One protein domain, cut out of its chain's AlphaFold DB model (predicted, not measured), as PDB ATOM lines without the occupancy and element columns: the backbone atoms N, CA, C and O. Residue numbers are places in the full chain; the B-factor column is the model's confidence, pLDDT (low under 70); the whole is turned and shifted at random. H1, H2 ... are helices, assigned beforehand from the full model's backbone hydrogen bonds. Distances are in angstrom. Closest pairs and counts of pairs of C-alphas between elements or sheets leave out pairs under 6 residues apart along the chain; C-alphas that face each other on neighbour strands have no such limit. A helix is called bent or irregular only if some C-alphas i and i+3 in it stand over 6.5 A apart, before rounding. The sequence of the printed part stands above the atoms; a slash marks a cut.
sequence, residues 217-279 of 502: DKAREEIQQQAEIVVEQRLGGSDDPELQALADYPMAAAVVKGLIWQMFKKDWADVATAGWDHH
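This is residues 217 to 279 of the 502 residues of the protein "Stress response NST1" of Micractinium conductrix (UniProt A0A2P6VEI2). One long helix, H1, makes most of the length of the domain, and three shorter helices pack on it, H2 on its last residues, 231 to 236, and H3 and H4 on overlapping stretches, residues 223 to 231 and 226 to 230. H2 folds back at its last residues as a short helical hairpin, H3 crosses it at a steep angle, and H4 packs on residues 226 to 230. The printed part has 63 residues with four named helices, H1 to H4 in chain order, and no named strand; the class is all helix. It is compact, with a radius of gyration of the C-alphas of 11.3 A, and spans 33 by 24 by 15 A.

H1, residues 217 to 236, is the hub, touching three helices. With residues 231 to 236 alone it touches H2, residues 241 to 247; the closest C-alphas, of Gly 236 and Gln 244, are 4.6 A apart, at a shallow tilt of 19 degrees, opposite ways. With residues 223 to 231 alone H1 touches H3, residues 252 to 263, at a steep tilt of 58 degrees, opposite ways; the closest C-alphas, of Ala 227 and Lys 257, are 5.1 A apart. With residues 226 to 230 alone H1 touches H4, residues 271 to 278, at a steep tilt of 55 degrees, the same way; the closest C-alphas, of Gln 226 and Ala 272, are 5.4 A apart. H3 is close to but not clearly touching H4, and H2 and H4 are apart. Every O i to N i+4 pair is within hydrogen-bond range in H1, H2 and H3, and 2 of 4 are in H4.

H1 is 26.7 A long and begins at C-alpha 217, (-93.525, 353.895, 774.245). H3 is 16.7 A long, H2 9.8 A. H4, 9.1 A, ends at C-alpha 278, (-79.902, 338.707, 790.933), and is only just irregular: C-alphas 273 and 276 are 6.9 A apart.

The C-alphas farthest apart, of Asp 217 and Asp 239, are 34.2 A apart. The printed part has no cut and no long link. Mean pLDDT of the printed part is 91.0; residue 272 alone is under 70.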
ATOM      1  N   ASP A 217     -94.240 354.306 775.451       92.44
ATOM      2  CA  ASP A 217     -93.525 353.895 774.245       92.44
ATOM      3  C   ASP A 217     -92.016 353.883 774.483       92.44
ATOM      4  O   ASP A 217     -91.397 352.838 774.293       92.44
ATOM      5  N   LYS A 218     -91.454 354.922 775.116       93.56
ATOM      6  CA  LYS A 218     -90.062 354.886 775.588       93.56
ATOM      7  C   LYS A 218     -89.785 353.702 776.529       93.56
ATOM      8  O   LYS A 218     -88.783 353.012 776.380       93.56
ATOM      9  N   ALA A 219     -90.691 353.402 777.463       90.44
ATOM     10  CA  ALA A 219     -90.545 352.225 778.324       90.44
ATOM     11  C   ALA A 219     -90.645 350.898 777.540       90.44
ATOM     12  O   ALA A 219     -90.004 349.916 777.905       90.44
ATOM     13  N   ARG A 220     -91.435 350.833 776.456       92.50
ATOM     14  CA  ARG A 220     -91.517 349.655 775.570       92.50
ATOM     15  C   ARG A 220     -90.252 349.460 774.736       92.50
ATOM     16  O   ARG A 220     -89.951 348.306 774.432       92.50
ATOM     17  N   GLU A 221     -89.569 350.541 774.369       94.81
ATOM     18  CA  GLU A 221     -88.265 350.545 773.693       94.81
ATOM     19  C   GLU A 221     -87.153 350.104 774.650       94.81
ATOM     20  O   GLU A 221     -86.464 349.131 774.362       94.81
ATOM     21  N   GLU A 222     -87.048 350.718 775.834       92.94
ATOM     22  CA  GLU A 222     -86.087 350.318 776.875       92.94
ATOM     23  C   GLU A 222     -86.244 348.825 777.227       92.94
ATOM     24  O   GLU A 222     -85.276 348.069 777.229       92.94
ATOM     25  N   ILE A 223     -87.478 348.350 777.439       93.75
ATOM     26  CA  ILE A 223     -87.751 346.936 777.746       93.75
ATOM     27  C   ILE A 223     -87.519 346.014 776.531       93.75
ATOM     28  O   ILE A 223     -87.237 344.833 776.722       93.75
ATOM     29  N   GLN A 224     -87.622 346.519 775.294       95.44
ATOM     30  CA  GLN A 224     -87.238 345.764 774.094       95.44
ATOM     31  C   GLN A 224     -85.720 345.559 774.055       95.44
ATOM     32  O   GLN A 224     -85.283 344.417 773.972       95.44
ATOM     33  N   GLN A 225     -84.945 346.633 774.219       94.75
ATOM     34  CA  GLN A 225     -83.480 346.589 774.248       94.75
ATOM     35  C   GLN A 225     -82.974 345.665 775.364       94.75
ATOM     36  O   GLN A 225     -82.138 344.801 775.129       94.75
ATOM     37  N   GLN A 226     -83.534 345.772 776.576       94.00
ATOM     38  CA  GLN A 226     -83.189 344.869 777.682       94.00
ATOM     39  C   GLN A 226     -83.534 343.401 777.368       94.00
ATOM     40  O   GLN A 226     -82.803 342.500 777.772       94.00
ATOM     41  N   ALA A 227     -84.629 343.140 776.647       95.56
ATOM     42  CA  ALA A 227     -84.991 341.785 776.237       95.56
ATOM     43  C   ALA A 227     -84.059 341.223 775.153       95.56
ATOM     44  O   ALA A 227     -83.729 340.041 775.207       95.56
ATOM     45  N   GLU A 228     -83.624 342.055 774.207       95.88
ATOM     46  CA  GLU A 228     -82.644 341.701 773.173       95.88
ATOM     47  C   GLU A 228     -81.280 341.390 773.796       95.88
ATOM     48  O   GLU A 228     -80.761 340.302 773.569       95.88
ATOM     49  N   ILE A 229     -80.778 342.250 774.691       95.25
ATOM     50  CA  ILE A 229     -79.524 342.029 775.436       95.25
ATOM     51  C   ILE A 229     -79.566 340.707 776.222       95.25
ATOM     52  O   ILE A 229     -78.591 339.958 776.219       95.25
ATOM     53  N   VAL A 230     -80.686 340.381 776.881       95.00
ATOM     54  CA  VAL A 230     -80.840 339.096 777.591       95.00
ATOM     55  C   VAL A 230     -80.794 337.904 776.628       95.00
ATOM     56  O   VAL A 230     -80.162 336.900 776.948       95.00
ATOM     57  N   VAL A 231     -81.436 337.990 775.461       96.50
ATOM     58  CA  VAL A 231     -81.409 336.900 774.471       96.50
ATOM     59  C   VAL A 231     -80.012 336.740 773.874       96.50
ATOM     60  O   VAL A 231     -79.475 335.639 773.895       96.50
ATOM     61  N   GLU A 232     -79.400 337.821 773.403       96.00
ATOM     62  CA  GLU A 232     -78.083 337.797 772.766       96.00
ATOM     63  C   GLU A 232     -76.985 337.381 773.755       96.00
ATOM     64  O   GLU A 232     -76.311 336.376 773.550       96.00
ATOM     65  N   GLN A 233     -76.838 338.096 774.874       95.56
ATOM     66  CA  GLN A 233     -75.695 337.913 775.775       95.56
ATOM     67  C   GLN A 233     -75.857 336.743 776.748       95.56
ATOM     68  O   GLN A 233     -74.855 336.185 777.184       95.56
ATOM     69  N   ARG A 234     -77.090 336.393 777.152       94.88
ATOM     70  CA  ARG A 234     -77.321 335.388 778.214       94.88
ATOM     71  C   ARG A 234     -77.894 334.064 777.723       94.88
ATOM     72  O   ARG A 234     -77.780 333.081 778.453       94.88
ATOM     73  N   LEU A 235     -78.512 334.029 776.541       95.44
ATOM     74  CA  LEU A 235     -78.953 332.783 775.906       95.44
ATOM     75  C   LEU A 235     -78.023 332.408 774.741       95.44
ATOM     76  O   LEU A 235     -77.480 331.310 774.748       95.44
ATOM     77  N   GLY A 236     -77.781 333.326 773.798       95.44
ATOM     78  CA  GLY A 236     -76.901 333.096 772.645       95.44
ATOM     79  C   GLY A 236     -75.417 333.007 773.016       95.44
ATOM     80  O   GLY A 236     -74.718 332.116 772.551       95.44
ATOM     81  N   GLY A 237     -74.944 333.882 773.908       95.69
ATOM     82  CA  GLY A 237     -73.567 333.888 774.422       95.69
ATOM     83  C   GLY A 237     -73.255 332.845 775.505       95.69
ATOM     84  O   GLY A 237     -72.241 332.978 776.184       95.69
ATOM     85  N   SER A 238     -74.127 331.856 775.729       96.06
ATOM     86  CA  SER A 238     -73.908 330.792 776.716       96.06
ATOM     87  C   SER A 238     -73.211 329.582 776.092       96.06
ATOM     88  O   SER A 238     -73.549 329.197 774.979       96.06
ATOM     89  N   ASP A 239     -72.315 328.926 776.835       96.88
ATOM     90  CA  ASP A 239     -71.706 327.647 776.430       96.88
ATOM     91  C   ASP A 239     -72.700 326.461 776.437       96.88
ATOM     92  O   ASP A 239     -72.396 325.396 775.902       96.88
ATOM     93  N   ASP A 240     -73.881 326.615 777.053       96.88
ATOM     94  CA  ASP A 240     -74.923 325.582 777.094       96.88
ATOM     95  C   ASP A 240     -75.711 325.547 775.764       96.88
ATOM     96  O   ASP A 240     -76.446 326.499 775.463       96.88
ATOM     97  N   PRO A 241     -75.637 324.453 774.976       96.81
ATOM     98  CA  PRO A 241     -76.343 324.349 773.702       96.81
ATOM     99  C   PRO A 241     -77.873 324.344 773.859       96.81
ATOM    100  O   PRO A 241     -78.574 324.716 772.914       96.81
ATOM    101  N   GLU A 242     -78.429 323.985 775.028       95.31
ATOM    102  CA  GLU A 242     -79.864 324.181 775.266       95.31
ATOM    103  C   GLU A 242     -80.222 325.670 775.292       95.31
ATOM    104  O   GLU A 242     -81.280 326.046 774.791       95.31
ATOM    105  N   LEU A 243     -79.378 326.522 775.880       96.06
ATOM    106  CA  LEU A 243     -79.651 327.956 775.986       96.06
ATOM    107  C   LEU A 243     -79.499 328.657 774.636       96.06
ATOM    108  O   LEU A 243     -80.365 329.467 774.297       96.06
ATOM    109  N   GLN A 244     -78.510 328.261 773.830       97.00
ATOM    110  CA  GLN A 244     -78.368 328.711 772.441       97.00
ATOM    111  C   GLN A 244     -79.621 328.369 771.616       97.00
ATOM    112  O   GLN A 244     -80.252 329.258 771.044       97.00
ATOM    113  N   ALA A 245     -80.099 327.120 771.675       96.19
ATOM    114  CA  ALA A 245     -81.320 326.700 770.977       96.19
ATOM    115  C   ALA A 245     -82.606 327.414 771.466       96.19
ATOM    116  O   ALA A 245     -83.619 327.439 770.761       96.19
ATOM    117  N   LEU A 246     -82.605 327.997 772.674       96.75
ATOM    118  CA  LEU A 246     -83.683 328.878 773.147       96.75
ATOM    119  C   LEU A 246     -83.510 330.337 772.698       96.75
ATOM    120  O   LEU A 246     -84.514 331.054 772.661       96.75
ATOM    121  N   ALA A 247     -82.292 330.776 772.368       96.94
ATOM    122  CA  ALA A 247     -82.018 332.082 771.768       96.94
ATOM    123  C   ALA A 247     -82.514 332.137 770.316       96.94
ATOM    124  O   ALA A 247     -83.208 333.085 769.946       96.94
ATOM    125  N   ASP A 248     -82.267 331.069 769.549       96.69
ATOM    126  CA  ASP A 248     -82.703 330.901 768.151       96.69
ATOM    127  C   ASP A 248     -84.232 330.854 767.974       96.69
ATOM    128  O   ASP A 248     -84.759 330.933 766.861       96.69
ATOM    129  N   TYR A 249     -84.991 330.721 769.066       96.31
ATOM    130  CA  TYR A 249     -86.447 330.722 769.008       96.31
ATOM    131  C   TYR A 249     -86.969 332.108 768.570       96.31
ATOM    132  O   TYR A 249     -86.819 333.077 769.317       96.31
ATOM    133  N   PRO A 250     -87.696 332.243 767.439       96.38
ATOM    134  CA  PRO A 250     -88.000 333.545 766.824       96.38
ATOM    135  C   PRO A 250     -88.910 334.473 767.649       96.38
ATOM    136  O   PRO A 250     -89.122 335.625 767.281       96.38
ATOM    137  N   MET A 251     -89.464 334.004 768.775       96.31
ATOM    138  CA  MET A 251     -90.196 334.845 769.730       96.31
ATOM    139  C   MET A 251     -89.488 334.996 771.087       96.31
ATOM    140  O   MET A 251     -90.122 335.457 772.039       96.31
ATOM    141  N   ALA A 252     -88.206 334.634 771.209       96.81
ATOM    142  CA  ALA A 252     -87.457 334.688 772.466       96.81
ATOM    143  C   ALA A 252     -87.498 336.090 773.094       96.81
ATOM    144  O   ALA A 252     -88.016 336.251 774.203       96.81
ATOM    145  N   ALA A 253     -87.099 337.121 772.342       96.75
ATOM    146  CA  ALA A 253     -87.121 338.510 772.804       96.75
ATOM    147  C   ALA A 253     -88.535 338.962 773.215       96.75
ATOM    148  O   ALA A 253     -88.717 339.562 774.270       96.75
ATOM    149  N   ALA A 254     -89.577 338.595 772.458       96.50
ATOM    150  CA  ALA A 254     -90.965 338.923 772.802       96.50
ATOM    151  C   ALA A 254     -91.444 338.232 774.099       96.50
ATOM    152  O   ALA A 254     -92.186 338.819 774.896       96.50
ATOM    153  N   VAL A 255     -91.010 336.990 774.343       96.81
ATOM    154  CA  VAL A 255     -91.307 336.240 775.572       96.81
ATOM    155  C   VAL A 255     -90.615 336.866 776.782       96.81
ATOM    156  O   VAL A 255     -91.282 337.031 777.812       96.81
ATOM    157  N   VAL A 256     -89.337 337.236 776.637       96.19
ATOM    158  CA  VAL A 256     -88.526 337.935 777.645       96.19
ATOM    159  C   VAL A 256     -89.143 339.301 777.953       96.19
ATOM    160  O   VAL A 256     -89.545 339.529 779.093       96.19
ATOM    161  N   LYS A 257     -89.366 340.155 776.942       95.31
ATOM    162  CA  LYS A 257     -90.031 341.472 777.043       95.31
ATOM    163  C   LYS A 257     -91.319 341.410 777.868       95.31
ATOM    164  O   LYS A 257     -91.538 342.206 778.783       95.31
ATOM    165  N   GLY A 258     -92.170 340.424 777.572       94.94
ATOM    166  CA  GLY A 258     -93.431 340.214 778.280       94.94
ATOM    167  C   GLY A 258     -93.267 339.801 779.749       94.94
ATOM    168  O   GLY A 258     -94.125 340.131 780.564       94.94
ATOM    169  N   LEU A 259     -92.188 339.097 780.108       94.88
ATOM    170  CA  LEU A 259     -91.865 338.767 781.500       94.88
ATOM    171  C   LEU A 259     -91.222 339.952 782.238       94.88
ATOM    172  O   LEU A 259     -91.621 340.215 783.373       94.88
ATOM    173  N   ILE A 260     -90.335 340.717 781.583       93.69
ATOM    174  CA  ILE A 260     -89.761 341.958 782.134       93.69
ATOM    175  C   ILE A 260     -90.890 342.916 782.540       93.69
ATOM    176  O   ILE A 260     -90.947 343.366 783.685       93.69
ATOM    177  N   TRP A 261     -91.854 343.148 781.640       91.31
ATOM    178  CA  TRP A 261     -93.030 343.984 781.911       91.31
ATOM    179  C   TRP A 261     -93.878 343.477 783.090       91.31
ATOM    180  O   TRP A 261     -94.383 344.271 783.885       91.31
ATOM    181  N   GLN A 262     -94.054 342.155 783.216       90.56
ATOM    182  CA  GLN A 262     -94.865 341.549 784.278       90.56
ATOM    183  C   GLN A 262     -94.210 341.626 785.662       90.56
ATOM    184  O   GLN A 262     -94.927 341.762 786.657       90.56
ATOM    185  N   MET A 263     -92.881 341.505 785.738       88.62
ATOM    186  CA  MET A 263     -92.159 341.355 787.005       88.62
ATOM    187  C   MET A 263     -91.590 342.683 787.522       88.62
ATOM    188  O   MET A 263     -91.831 343.031 788.676       88.62
ATOM    189  N   PHE A 264     -90.958 343.494 786.671       83.88
ATOM    190  CA  PHE A 264     -90.157 344.655 787.093       83.88
ATOM    191  C   PHE A 264     -90.894 346.003 787.000       83.88
ATOM    192  O   PHE A 264     -90.305 347.003 786.620       83.88
ATOM    193  N   LYS A 265     -92.190 346.045 787.359       80.44
ATOM    194  CA  LYS A 265     -93.210 347.103 787.084       80.44
ATOM    195  C   LYS A 265     -92.832 348.604 787.156       80.44
ATOM    196  O   LYS A 265     -93.686 349.421 786.804       80.44
ATOM    197  N   LYS A 266     -91.685 348.988 787.721       72.81
ATOM    198  CA  LYS A 266     -91.151 350.365 787.759       72.81
ATOM    199  C   LYS A 266     -89.631 350.465 787.581       72.81
ATOM    200  O   LYS A 266     -89.140 351.576 787.407       72.81
ATOM    201  N   ASP A 267     -88.929 349.336 787.604       77.88
ATOM    202  CA  ASP A 267     -87.486 349.230 787.834       77.88
ATOM    203  C   ASP A 267     -86.853 348.343 786.739       77.88
ATOM    204  O   ASP A 267     -86.083 347.428 787.006       77.88
ATOM    205  N   TRP A 268     -87.252 348.566 785.480       80.12
ATOM    206  CA  TRP A 268     -86.842 347.738 784.336       80.12
ATOM    207  C   TRP A 268     -85.446 348.066 783.778       80.12
ATOM    208  O   TRP A 268     -84.943 347.318 782.944       80.12
ATOM    209  N   ALA A 269     -84.851 349.188 784.193       73.56
ATOM    210  CA  ALA A 269     -83.615 349.724 783.615       73.56
ATOM    211  C   ALA A 269     -82.395 348.810 783.829       73.56
ATOM    212  O   ALA A 269     -81.497 348.789 782.992       73.56
ATOM    213  N   ASP A 270     -82.401 348.031 784.914       74.38
ATOM    214  CA  ASP A 270     -81.281 347.185 785.334       74.38
ATOM    215  C   ASP A 270     -81.543 345.684 785.090       74.38
ATOM    216  O   ASP A 270     -80.923 344.825 785.717       74.38
ATOM    217  N   VAL A 271     -82.504 345.317 784.230       70.31
ATOM    218  CA  VAL A 271     -82.977 343.919 784.151       70.31
ATOM    219  C   VAL A 271     -82.028 342.994 783.379       70.31
ATOM    220  O   VAL A 271     -81.879 341.835 783.764       70.31
ATOM    221  N   ALA A 272     -81.338 343.480 782.348       69.12
ATOM    222  CA  ALA A 272     -80.314 342.702 781.644       69.12
ATOM    223  C   ALA A 272     -78.961 342.679 782.384       69.12
ATOM    224  O   ALA A 272     -78.201 341.712 782.275       69.12
ATOM    225  N   THR A 273     -78.667 343.732 783.154       73.31
ATOM    226  CA  THR A 273     -77.408 343.897 783.896       73.31
ATOM    227  C   THR A 273     -77.450 343.192 785.249       73.31
ATOM    228  O   THR A 273     -76.646 342.301 785.496       73.31
ATOM    229  N   ALA A 274     -78.402 343.549 786.114       75.75
ATOM    230  CA  ALA A 274     -78.580 342.941 787.428       75.75
ATOM    231  C   ALA A 274     -79.710 341.901 787.436       75.75
ATOM    232  O   ALA A 274     -79.556 340.844 788.042       75.75
ATOM    233  N   GLY A 275     -80.828 342.168 786.756       79.00
ATOM    234  CA  GLY A 275     -82.053 341.370 786.859       79.00
ATOM    235  C   GLY A 275     -81.879 339.882 786.552       79.00
ATOM    236  O   GLY A 275     -82.384 339.056 787.302       79.00
ATOM    237  N   TRP A 276     -81.144 339.522 785.499       87.88
ATOM    238  CA  TRP A 276     -80.927 338.116 785.130       87.88
ATOM    239  C   TRP A 276     -80.173 337.308 786.197       87.88
ATOM    240  O   TRP A 276     -80.544 336.169 786.480       87.88
ATOM    241  N   ASP A 277     -79.151 337.911 786.811       89.31
ATOM    242  CA  ASP A 277     -78.259 337.232 787.760       89.31
ATOM    243  C   ASP A 277     -78.751 337.339 789.215       89.31
ATOM    244  O   ASP A 277     -78.560 336.417 790.006       89.31
ATOM    245  N   HIS A 278     -79.420 338.441 789.571       88.62
ATOM    246  CA  HIS A 278     -79.902 338.707 790.933       88.62
ATOM    247  C   HIS A 278     -81.333 338.196 791.182       88.62
ATOM    248  O   HIS A 278     -81.731 338.068 792.339       88.62
ATOM    249  N   HIS A 279     -82.102 337.897 790.126       90.00
ATOM    250  CA  HIS A 279     -83.459 337.343 790.217       90.00
ATOM    251  C   HIS A 279     -83.552 335.976 789.515       90.00
ATOM    252  O   HIS A 279     -84.058 335.890 788.386       90.00
TER     253      HIS A 279